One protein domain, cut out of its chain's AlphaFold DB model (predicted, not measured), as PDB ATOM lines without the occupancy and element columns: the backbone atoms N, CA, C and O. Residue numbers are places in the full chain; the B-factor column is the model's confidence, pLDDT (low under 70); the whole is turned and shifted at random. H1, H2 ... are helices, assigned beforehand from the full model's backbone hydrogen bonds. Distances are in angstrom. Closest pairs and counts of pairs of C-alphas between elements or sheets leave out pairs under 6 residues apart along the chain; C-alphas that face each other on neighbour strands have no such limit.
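This is residues 350 to 413 of the 413 residues of an uncharacterized protein of Plasmopara halstedii (UniProt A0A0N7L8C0). One long helix, H2, runs along a flat body made mostly of loops; a long loop leads into it from the small helix H1 at a far corner, and another swings out past Gly 394 and folds back to the short helix H3. The printed part has 64 residues, with helices H1, H2 and H3 in that order and no named strand. Its class is all helix, though these hold 26 of the 64 residues. It is compact, radius of gyration of the C-alphas 12.2 A, spanning 34 by 30 by 15 A.

Find C-alpha 350 at (-25.792, 41.684, -34.625), where H1, residues 350 to 353, begins. H2, residues 374 to 389, runs 22.5 A from (-38.653, 32.260, -28.320). H3, residues 407 to 412, spans 8.8 A and ends at (-29.881, 17.686, -34.838).

H2 and H3 only just touch, with 3 pairs of C-alphas within 8 A; the closest, Leu 382 and Val 408, are 7.1 A apart. H2 touches H3 with residues 382 to 386 alone. They run the same way at a steep tilt of 54 degrees. H1 is apart from both. Every O i to N i+4 pair is within hydrogen-bond range in H2 and H3; H1 is too short for one.

The farthest C-alphas, Phe 351 and Gly 394, are 35.8 A apart. Both links are long, and the printed part has no cut. Look for pLDDT under 70 at residues 402 to 404.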
ATOM      1  N   GLU A 350     -25.629  41.033 -35.932       82.38
ATOM      2  CA  GLU A 350     -25.792  41.684 -34.625       82.38
ATOM      3  C   GLU A 350     -27.234  42.143 -34.389       82.38
ATOM      4  O   GLU A 350     -27.756  41.997 -33.287       82.38
ATOM      5  N   PHE A 351     -27.910  42.646 -35.428       82.06
ATOM      6  CA  PHE A 351     -29.327  43.013 -35.344       82.06
ATOM      7  C   PHE A 351     -30.217  41.781 -35.149       82.06
ATOM      8  O   PHE A 351     -31.262  41.857 -34.511       82.06
ATOM      9  N   ARG A 352     -29.813  40.629 -35.691       77.38
ATOM     10  CA  ARG A 352     -30.621  39.399 -35.679       77.38
ATOM     11  C   ARG A 352     -30.494  38.630 -34.373       77.38
ATOM     12  O   ARG A 352     -31.482  38.090 -33.884       77.38
ATOM     13  N   GLN A 353     -29.312  38.667 -33.762       80.56
ATOM     14  CA  GLN A 353     -29.051  38.088 -32.442       80.56
ATOM     15  C   GLN A 353     -30.035  38.550 -31.363       80.56
ATOM     16  O   GLN A 353     -30.306  37.796 -30.436       80.56
ATOM     17  N   SER A 354     -30.590  39.761 -31.469       83.62
ATOM     18  CA  SER A 354     -31.491  40.287 -30.443       83.62
ATOM     19  C   SER A 354     -32.919  39.736 -30.498       83.62
ATOM     20  O   SER A 354     -33.661  39.939 -29.540       83.62
ATOM     21  N   TYR A 355     -33.343  39.106 -31.602       82.31
ATOM     22  CA  TYR A 355     -34.725  38.622 -31.766       82.31
ATOM     23  C   TYR A 355     -34.850  37.178 -32.276       82.31
ATOM     24  O   TYR A 355     -35.969  36.673 -32.384       82.31
ATOM     25  N   MET A 356     -33.740  36.510 -32.597       85.62
ATOM     26  CA  MET A 356     -33.715  35.092 -32.971       85.62
ATOM     27  C   MET A 356     -33.368  34.198 -31.774       85.62
ATOM     28  O   MET A 356     -32.889  34.675 -30.749       85.62
ATOM     29  N   ASP A 357     -33.638  32.898 -31.898       87.38
ATOM     30  CA  ASP A 357     -33.261  31.903 -30.895       87.38
ATOM     31  C   ASP A 357     -31.768  31.544 -30.962       87.38
ATOM     32  O   ASP A 357     -31.059  31.900 -31.907       87.38
ATOM     33  N   ARG A 358     -31.311  30.756 -29.983       87.31
ATOM     34  CA  ARG A 358     -29.947  30.205 -29.898       87.31
ATOM     35  C   ARG A 358     -29.421  29.591 -31.200       87.31
ATOM     36  O   ARG A 358     -28.221  29.689 -31.451       87.31
ATOM     37  N   TYR A 359     -30.267  28.918 -31.978       85.62
ATOM     38  CA  TYR A 359     -29.854  28.231 -33.201       85.62
ATOM     39  C   TYR A 359     -30.046  29.091 -34.456       85.62
ATOM     40  O   TYR A 359     -29.786  28.607 -35.551       85.62
ATOM     41  N   PHE A 360     -30.474  30.355 -34.328       82.62
ATOM     42  CA  PHE A 360     -30.819  31.229 -35.458       82.62
ATOM     43  C   PHE A 360     -31.823  30.578 -36.424       82.62
ATOM     44  O   PHE A 360     -31.773  30.767 -37.642       82.62
ATOM     45  N   HIS A 361     -32.762  29.801 -35.884       80.75
ATOM     46  CA  HIS A 361     -33.785  29.152 -36.679       80.75
ATOM     47  C   HIS A 361     -34.816  30.182 -37.157       80.75
ATOM     48  O   HIS A 361     -35.648  30.692 -36.403       80.75
ATOM     49  N   GLN A 362     -34.797  30.471 -38.457       77.69
ATOM     50  CA  GLN A 362     -35.782  31.348 -39.080       77.69
ATOM     51  C   GLN A 362     -37.088  30.584 -39.360       77.69
ATOM     52  O   GLN A 362     -37.194  29.833 -40.327       77.69
ATOM     53  N   GLY A 363     -38.110  30.788 -38.526       79.69
ATOM     54  CA  GLY A 363     -39.440  30.210 -38.737       79.69
ATOM     55  C   GLY A 363     -40.385  30.380 -37.548       79.69
ATOM     56  O   GLY A 363     -40.031  30.973 -36.534       79.69
ATOM     57  N   PHE A 364     -41.603  29.843 -37.662       87.25
ATOM     58  CA  PHE A 364     -42.564  29.810 -36.548       87.25
ATOM     59  C   PHE A 364     -42.063  28.898 -35.427       87.25
ATOM     60  O   PHE A 364     -41.539  27.836 -35.746       87.25
ATOM     61  N   GLY A 365     -42.262  29.274 -34.162       89.44
ATOM     62  CA  GLY A 365     -42.019  28.410 -33.000       89.44
ATOM     63  C   GLY A 365     -43.268  27.621 -32.584       89.44
ATOM     64  O   GLY A 365     -44.394  28.033 -32.873       89.44
ATOM     65  N   LEU A 366     -43.074  26.499 -31.888       93.69
ATOM     66  CA  LEU A 366     -44.145  25.676 -31.321       93.69
ATOM     67  C   LEU A 366     -44.400  26.061 -29.855       93.69
ATOM     68  O   LEU A 366     -43.674  25.660 -28.941       93.69
ATOM     69  N   TRP A 367     -45.455  26.843 -29.632       94.62
ATOM     70  CA  TRP A 367     -45.831  27.347 -28.311       94.62
ATOM     71  C   TRP A 367     -46.669  26.321 -27.539       94.62
ATOM     72  O   TRP A 367     -47.795  26.008 -27.919       94.62
ATOM     73  N   THR A 368     -46.117  25.806 -26.441       93.19
ATOM     74  CA  THR A 368     -46.832  24.975 -25.460       93.19
ATOM     75  C   THR A 368     -47.240  25.815 -24.250       93.19
ATOM     76  O   THR A 368     -46.760  26.932 -24.079       93.19
ATOM     77  N   ALA A 369     -48.095  25.280 -23.373       92.94
ATOM     78  CA  ALA A 369     -48.556  26.000 -22.179       92.94
ATOM     79  C   ALA A 369     -47.412  26.468 -21.253       92.94
ATOM     80  O   ALA A 369     -47.585  27.412 -20.490       92.94
ATOM     81  N   GLN A 370     -46.248  25.813 -21.312       90.81
ATOM     82  CA  GLN A 370     -45.061  26.136 -20.517       90.81
ATOM     83  C   GLN A 370     -44.055  27.030 -21.263       90.81
ATOM     84  O   GLN A 370     -43.126  27.548 -20.644       90.81
ATOM     85  N   ALA A 371     -44.205  27.209 -22.579       93.06
ATOM     86  CA  ALA A 371     -43.271  27.984 -23.387       93.06
ATOM     87  C   ALA A 371     -43.568  29.484 -23.268       93.06
ATOM     88  O   ALA A 371     -44.606  29.961 -23.716       93.06
ATOM     89  N   THR A 372     -42.633  30.234 -22.686       93.56
ATOM     90  CA  THR A 372     -42.730  31.697 -22.515       93.56
ATOM     91  C   THR A 372     -41.624  32.461 -23.242       93.56
ATOM     92  O   THR A 372     -41.631  33.689 -23.254       93.56
ATOM     93  N   THR A 373     -40.686  31.755 -23.878       92.69
ATOM     94  CA  THR A 373     -39.550  32.340 -24.599       92.69
ATOM     95  C   THR A 373     -39.490  31.832 -26.035       92.69
ATOM     96  O   THR A 373     -39.937  30.721 -26.336       92.69
ATOM     97  N   ILE A 374     -38.897  32.640 -26.922       91.06
ATOM     98  CA  ILE A 374     -38.653  32.260 -28.320       91.06
ATOM     99  C   ILE A 374     -37.787  30.994 -28.375       91.06
ATOM    100  O   ILE A 374     -38.127  30.067 -29.105       91.06
ATOM    101  N   ASP A 375     -36.748  30.895 -27.540       91.62
ATOM    102  CA  ASP A 375     -35.885  29.709 -27.461       91.62
ATOM    103  C   ASP A 375     -36.659  28.431 -27.121       91.62
ATOM    104  O   ASP A 375     -36.441  27.389 -27.743       91.62
ATOM    105  N   ALA A 376     -37.582  28.496 -26.154       93.38
ATOM    106  CA  ALA A 376     -38.398  27.347 -25.776       93.38
ATOM    107  C   ALA A 376     -39.331  26.938 -26.921       93.38
ATOM    108  O   ALA A 376     -39.414  25.758 -27.262       93.38
ATOM    109  N   ALA A 377     -39.993  27.909 -27.558       94.38
ATOM    110  CA  ALA A 377     -40.894  27.643 -28.671       94.38
ATOM    111  C   ALA A 377     -40.158  27.053 -29.889       94.38
ATOM    112  O   ALA A 377     -40.646  26.102 -30.505       94.38
ATOM    113  N   GLN A 378     -38.974  27.569 -30.230       92.31
ATOM    114  CA  GLN A 378     -38.167  27.016 -31.321       92.31
ATOM    115  C   GLN A 378     -37.623  25.626 -30.975       92.31
ATOM    116  O   GLN A 378     -37.731  24.711 -31.789       92.31
ATOM    117  N   SER A 379     -37.138  25.416 -29.747       92.31
ATOM    118  CA  SER A 379     -36.645  24.103 -29.298       92.31
ATOM    119  C   SER A 379     -37.739  23.035 -29.331       92.31
ATOM    120  O   SER A 379     -37.486  21.920 -29.776       92.31
ATOM    121  N   ASN A 380     -38.967  23.376 -28.925       93.94
ATOM    122  CA  ASN A 380     -40.111  22.469 -29.010       93.94
ATOM    123  C   ASN A 380     -40.391  22.045 -30.453       93.94
ATOM    124  O   ASN A 380     -40.651  20.874 -30.712       93.94
ATOM    125  N   LYS A 381     -40.325  22.987 -31.400       92.38
ATOM    126  CA  LYS A 381     -40.526  22.689 -32.820       92.38
ATOM    127  C   LYS A 381     -39.434  21.777 -33.363       92.38
ATOM    128  O   LYS A 381     -39.746  20.841 -34.090       92.38
ATOM    129  N   LEU A 382     -38.172  22.054 -33.044       91.50
ATOM    130  CA  LEU A 382     -37.049  21.244 -33.512       91.50
ATOM    131  C   LEU A 382     -37.088  19.831 -32.904       91.50
ATOM    132  O   LEU A 382     -36.860  18.856 -33.617       91.50
ATOM    133  N   ALA A 383     -37.478  19.704 -31.632       93.00
ATOM    134  CA  ALA A 383     -37.720  18.414 -30.985       93.00
ATOM    135  C   ALA A 383     -38.869  17.645 -31.655       93.00
ATOM    136  O   ALA A 383     -38.763  16.439 -31.887       93.00
ATOM    137  N   ASP A 384     -39.961  18.339 -31.986       93.56
ATOM    138  CA  ASP A 384     -41.097  17.735 -32.675       93.56
ATOM    139  C   ASP A 384     -40.730  17.296 -34.097       93.56
ATOM    140  O   ASP A 384     -41.090  16.200 -34.512       93.56
ATOM    141  N   LEU A 385     -39.930  18.095 -34.810       90.81
ATOM    142  CA  LEU A 385     -39.373  17.745 -36.116       90.81
ATOM    143  C   LEU A 385     -38.503  16.486 -36.030       90.81
ATOM    144  O   LEU A 385     -38.695  15.569 -36.826       90.81
ATOM    145  N   ASN A 386     -37.601  16.410 -35.047       91.94
ATOM    146  CA  ASN A 386     -36.764  15.232 -34.812       91.94
ATOM    147  C   ASN A 386     -37.610  13.971 -34.562       91.94
ATOM    148  O   ASN A 386     -37.356  12.914 -35.137       91.94
ATOM    149  N   ARG A 387     -38.666  14.109 -33.752       93.81
ATOM    150  CA  ARG A 387     -39.617  13.035 -33.440       93.81
ATOM    151  C   ARG A 387     -40.432  12.599 -34.659       93.81
ATOM    152  O   ARG A 387     -40.635  11.408 -34.851       93.81
ATOM    153  N   LEU A 388     -40.931  13.545 -35.455       94.88
ATOM    154  CA  LEU A 388     -41.762  13.268 -36.632       94.88
ATOM    155  C   LEU A 388     -40.970  12.630 -37.773       94.88
ATOM    156  O   LEU A 388     -41.519  11.804 -38.499       94.88
ATOM    157  N   LEU A 389     -39.705  13.018 -37.934       92.69
ATOM    158  CA  LEU A 389     -38.796  12.426 -38.916       92.69
ATOM    159  C   LEU A 389     -38.165  11.113 -38.434       92.69
ATOM    160  O   LEU A 389     -37.519  10.444 -39.235       92.69
ATOM    161  N   ASP A 390     -38.367  10.754 -37.160       94.56
ATOM    162  CA  ASP A 390     -37.827   9.554 -36.513       94.56
ATOM    163  C   ASP A 390     -36.320   9.377 -36.763       94.56
ATOM    164  O   ASP A 390     -35.841   8.305 -37.137       94.56
ATOM    165  N   ILE A 391     -35.569  10.474 -36.613       91.44
ATOM    166  CA  ILE A 391     -34.144  10.510 -36.954       91.44
ATOM    167  C   ILE A 391     -33.370   9.604 -35.995       91.44
ATOM    168  O   ILE A 391     -33.427   9.757 -34.774       91.44
ATOM    169  N   GLN A 392     -32.604   8.677 -36.569       93.06
ATOM    170  CA  GLN A 392     -31.783   7.711 -35.842       93.06
ATOM    171  C   GLN A 392     -30.293   8.040 -35.959       93.06
ATOM    172  O   GLN A 392     -29.821   8.582 -36.963       93.06
ATOM    173  N   THR A 393     -29.515   7.646 -34.950       91.88
ATOM    174  CA  THR A 393     -28.057   7.816 -34.949       91.88
ATOM    175  C   THR A 393     -27.417   7.162 -36.179       91.88
ATOM    176  O   THR A 393     -27.681   6.003 -36.493       91.88
ATOM    177  N   GLY A 394     -26.545   7.904 -36.866       91.94
ATOM    178  CA  GLY A 394     -25.843   7.447 -38.072       91.94
ATOM    179  C   GLY A 394     -26.567   7.746 -39.389       91.94
ATOM    180  O   GLY A 394     -26.002   7.498 -40.454       91.94
ATOM    181  N   GLN A 395     -27.782   8.302 -39.349       92.75
ATOM    182  CA  GLN A 395     -28.469   8.775 -40.549       92.75
ATOM    183  C   GLN A 395     -27.895  10.107 -41.049       92.75
ATOM    184  O   GLN A 395     -27.388  10.925 -40.285       92.75
ATOM    185  N   THR A 396     -27.991  10.329 -42.360       92.25
ATOM    186  CA  THR A 396     -27.634  11.603 -42.998       92.25
ATOM    187  C   THR A 396     -28.901  12.412 -43.244       92.25
ATOM    188  O   THR A 396     -29.819  11.928 -43.905       92.25
ATOM    189  N   VAL A 397     -28.942  13.645 -42.738       89.25
ATOM    190  CA  VAL A 397     -30.085  14.558 -42.878       89.25
ATOM    191  C   VAL A 397     -29.737  15.659 -43.879       89.25
ATOM    192  O   VAL A 397     -28.685  16.287 -43.773       89.25
ATOM    193  N   LEU A 398     -30.624  15.900 -44.847       89.31
ATOM    194  CA  LEU A 398     -30.511  17.003 -45.803       89.31
ATOM    195  C   LEU A 398     -31.482  18.126 -45.415       89.31
ATOM    196  O   LEU A 398     -32.691  17.982 -45.595       89.31
ATOM    197  N   ASP A 399     -30.952  19.250 -44.932       85.31
ATOM    198  CA  ASP A 399     -31.723  20.484 -44.752       85.31
ATOM    199  C   ASP A 399     -31.664  21.333 -46.032       85.31
ATOM    200  O   ASP A 399     -30.603  21.809 -46.434       85.31
ATOM    201  N   ILE A 400     -32.814  21.513 -46.686       84.06
ATOM    202  CA  ILE A 400     -32.964  22.326 -47.909       84.06
ATOM    203  C   ILE A 400     -33.176  23.814 -47.557       84.06
ATOM    204  O   ILE A 400     -33.186  24.687 -48.426       84.06
ATOM    205  N   SER A 401     -33.335  24.142 -46.274       70.81
ATOM    206  CA  SER A 401     -33.644  25.490 -45.810       70.81
ATOM    207  C   SER A 401     -32.384  26.360 -45.786       70.81
ATOM    208  O   SER A 401     -31.711  26.516 -44.770       70.81
ATOM    209  N   ILE A 402     -32.083  26.999 -46.918       63.56
ATOM    210  CA  ILE A 402     -30.943  27.928 -47.063       63.56
ATOM    211  C   ILE A 402     -31.090  29.151 -46.123       63.56
ATOM    212  O   ILE A 402     -30.104  29.774 -45.733       63.56
ATOM    213  N   GLY A 403     -32.322  29.477 -45.711       63.34
ATOM    214  CA  GLY A 403     -32.633  30.622 -44.849       63.34
ATOM    215  C   GLY A 403     -32.343  30.438 -43.354       63.34
ATOM    216  O   GLY A 403     -32.266  31.432 -42.646       63.34
ATOM    217  N   SER A 404     -32.152  29.212 -42.856       62.59
ATOM    218  CA  SER A 404     -31.926  28.938 -41.422       62.59
ATOM    219  C   SER A 404     -30.451  28.872 -41.016       62.59
ATOM    220  O   SER A 404     -30.155  28.487 -39.890       62.59
ATOM    221  N   TRP A 405     -29.530  29.198 -41.930       75.25
ATOM    222  CA  TRP A 405     -28.074  29.289 -41.707       75.25
ATOM    223  C   TRP A 405     -27.467  28.109 -40.933       75.25
ATOM    224  O   TRP A 405     -26.538  28.271 -40.145       75.25
ATOM    225  N   GLY A 406     -28.004  26.907 -41.153       81.31
ATOM    226  CA  GLY A 406     -27.545  25.683 -40.498       81.31
ATOM    227  C   GLY A 406     -28.090  25.446 -39.085       81.31
ATOM    228  O   GLY A 406     -27.737  24.437 -38.487       81.31
ATOM    229  N   GLY A 407     -28.981  26.294 -38.563       86.00
ATOM    230  CA  GLY A 407     -29.545  26.170 -37.216       86.00
ATOM    231  C   GLY A 407     -30.210  24.827 -36.921       86.00
ATOM    232  O   GLY A 407     -30.004  24.246 -35.858       86.00
ATOM    233  N   VAL A 408     -30.957  24.291 -37.890       88.31
ATOM    234  CA  VAL A 408     -31.580  22.961 -37.779       88.31
ATOM    235  C   VAL A 408     -30.511  21.871 -37.711       88.31
ATOM    236  O   VAL A 408     -30.591  20.988 -36.864       88.31
ATOM    237  N   GLY A 409     -29.481  21.961 -38.558       88.00
ATOM    238  CA  GLY A 409     -28.355  21.029 -38.549       88.00
ATOM    239  C   GLY A 409     -27.601  21.042 -37.218       88.00
ATOM    240  O   GLY A 409     -27.338  19.981 -36.669       88.00
ATOM    241  N   CYS A 410     -27.329  22.227 -36.664       88.44
ATOM    242  CA  CYS A 410     -26.677  22.381 -35.361       88.44
ATOM    243  C   CYS A 410     -27.496  21.820 -34.191       88.44
ATOM    244  O   CYS A 410     -26.911  21.470 -33.175       88.44
ATOM    245  N   TYR A 411     -28.827  21.791 -34.294       90.12
ATOM    246  CA  TYR A 411     -29.686  21.196 -33.267       90.12
ATOM    247  C   TYR A 411     -29.741  19.665 -33.363       90.12
ATOM    248  O   TYR A 411     -29.833  18.992 -32.340       90.12
ATOM    249  N   LEU A 412     -29.760  19.127 -34.587       88.69
ATOM    250  CA  LEU A 412     -29.881  17.686 -34.838       88.69
ATOM    251  C   LEU A 412     -28.554  16.927 -34.682       88.69
ATOM    252  O   LEU A 412     -28.587  15.717 -34.457       88.69
ATOM    253  N   ALA A 413     -27.422  17.613 -34.856       86.75
ATOM    254  CA  ALA A 413     -26.074  17.087 -34.626       86.75
ATOM    255  C   ALA A 413     -25.743  17.042 -33.130       86.75
ATOM    256  O   ALA A 413     -25.141  16.027 -32.708       86.75
TER     257      ALA A 413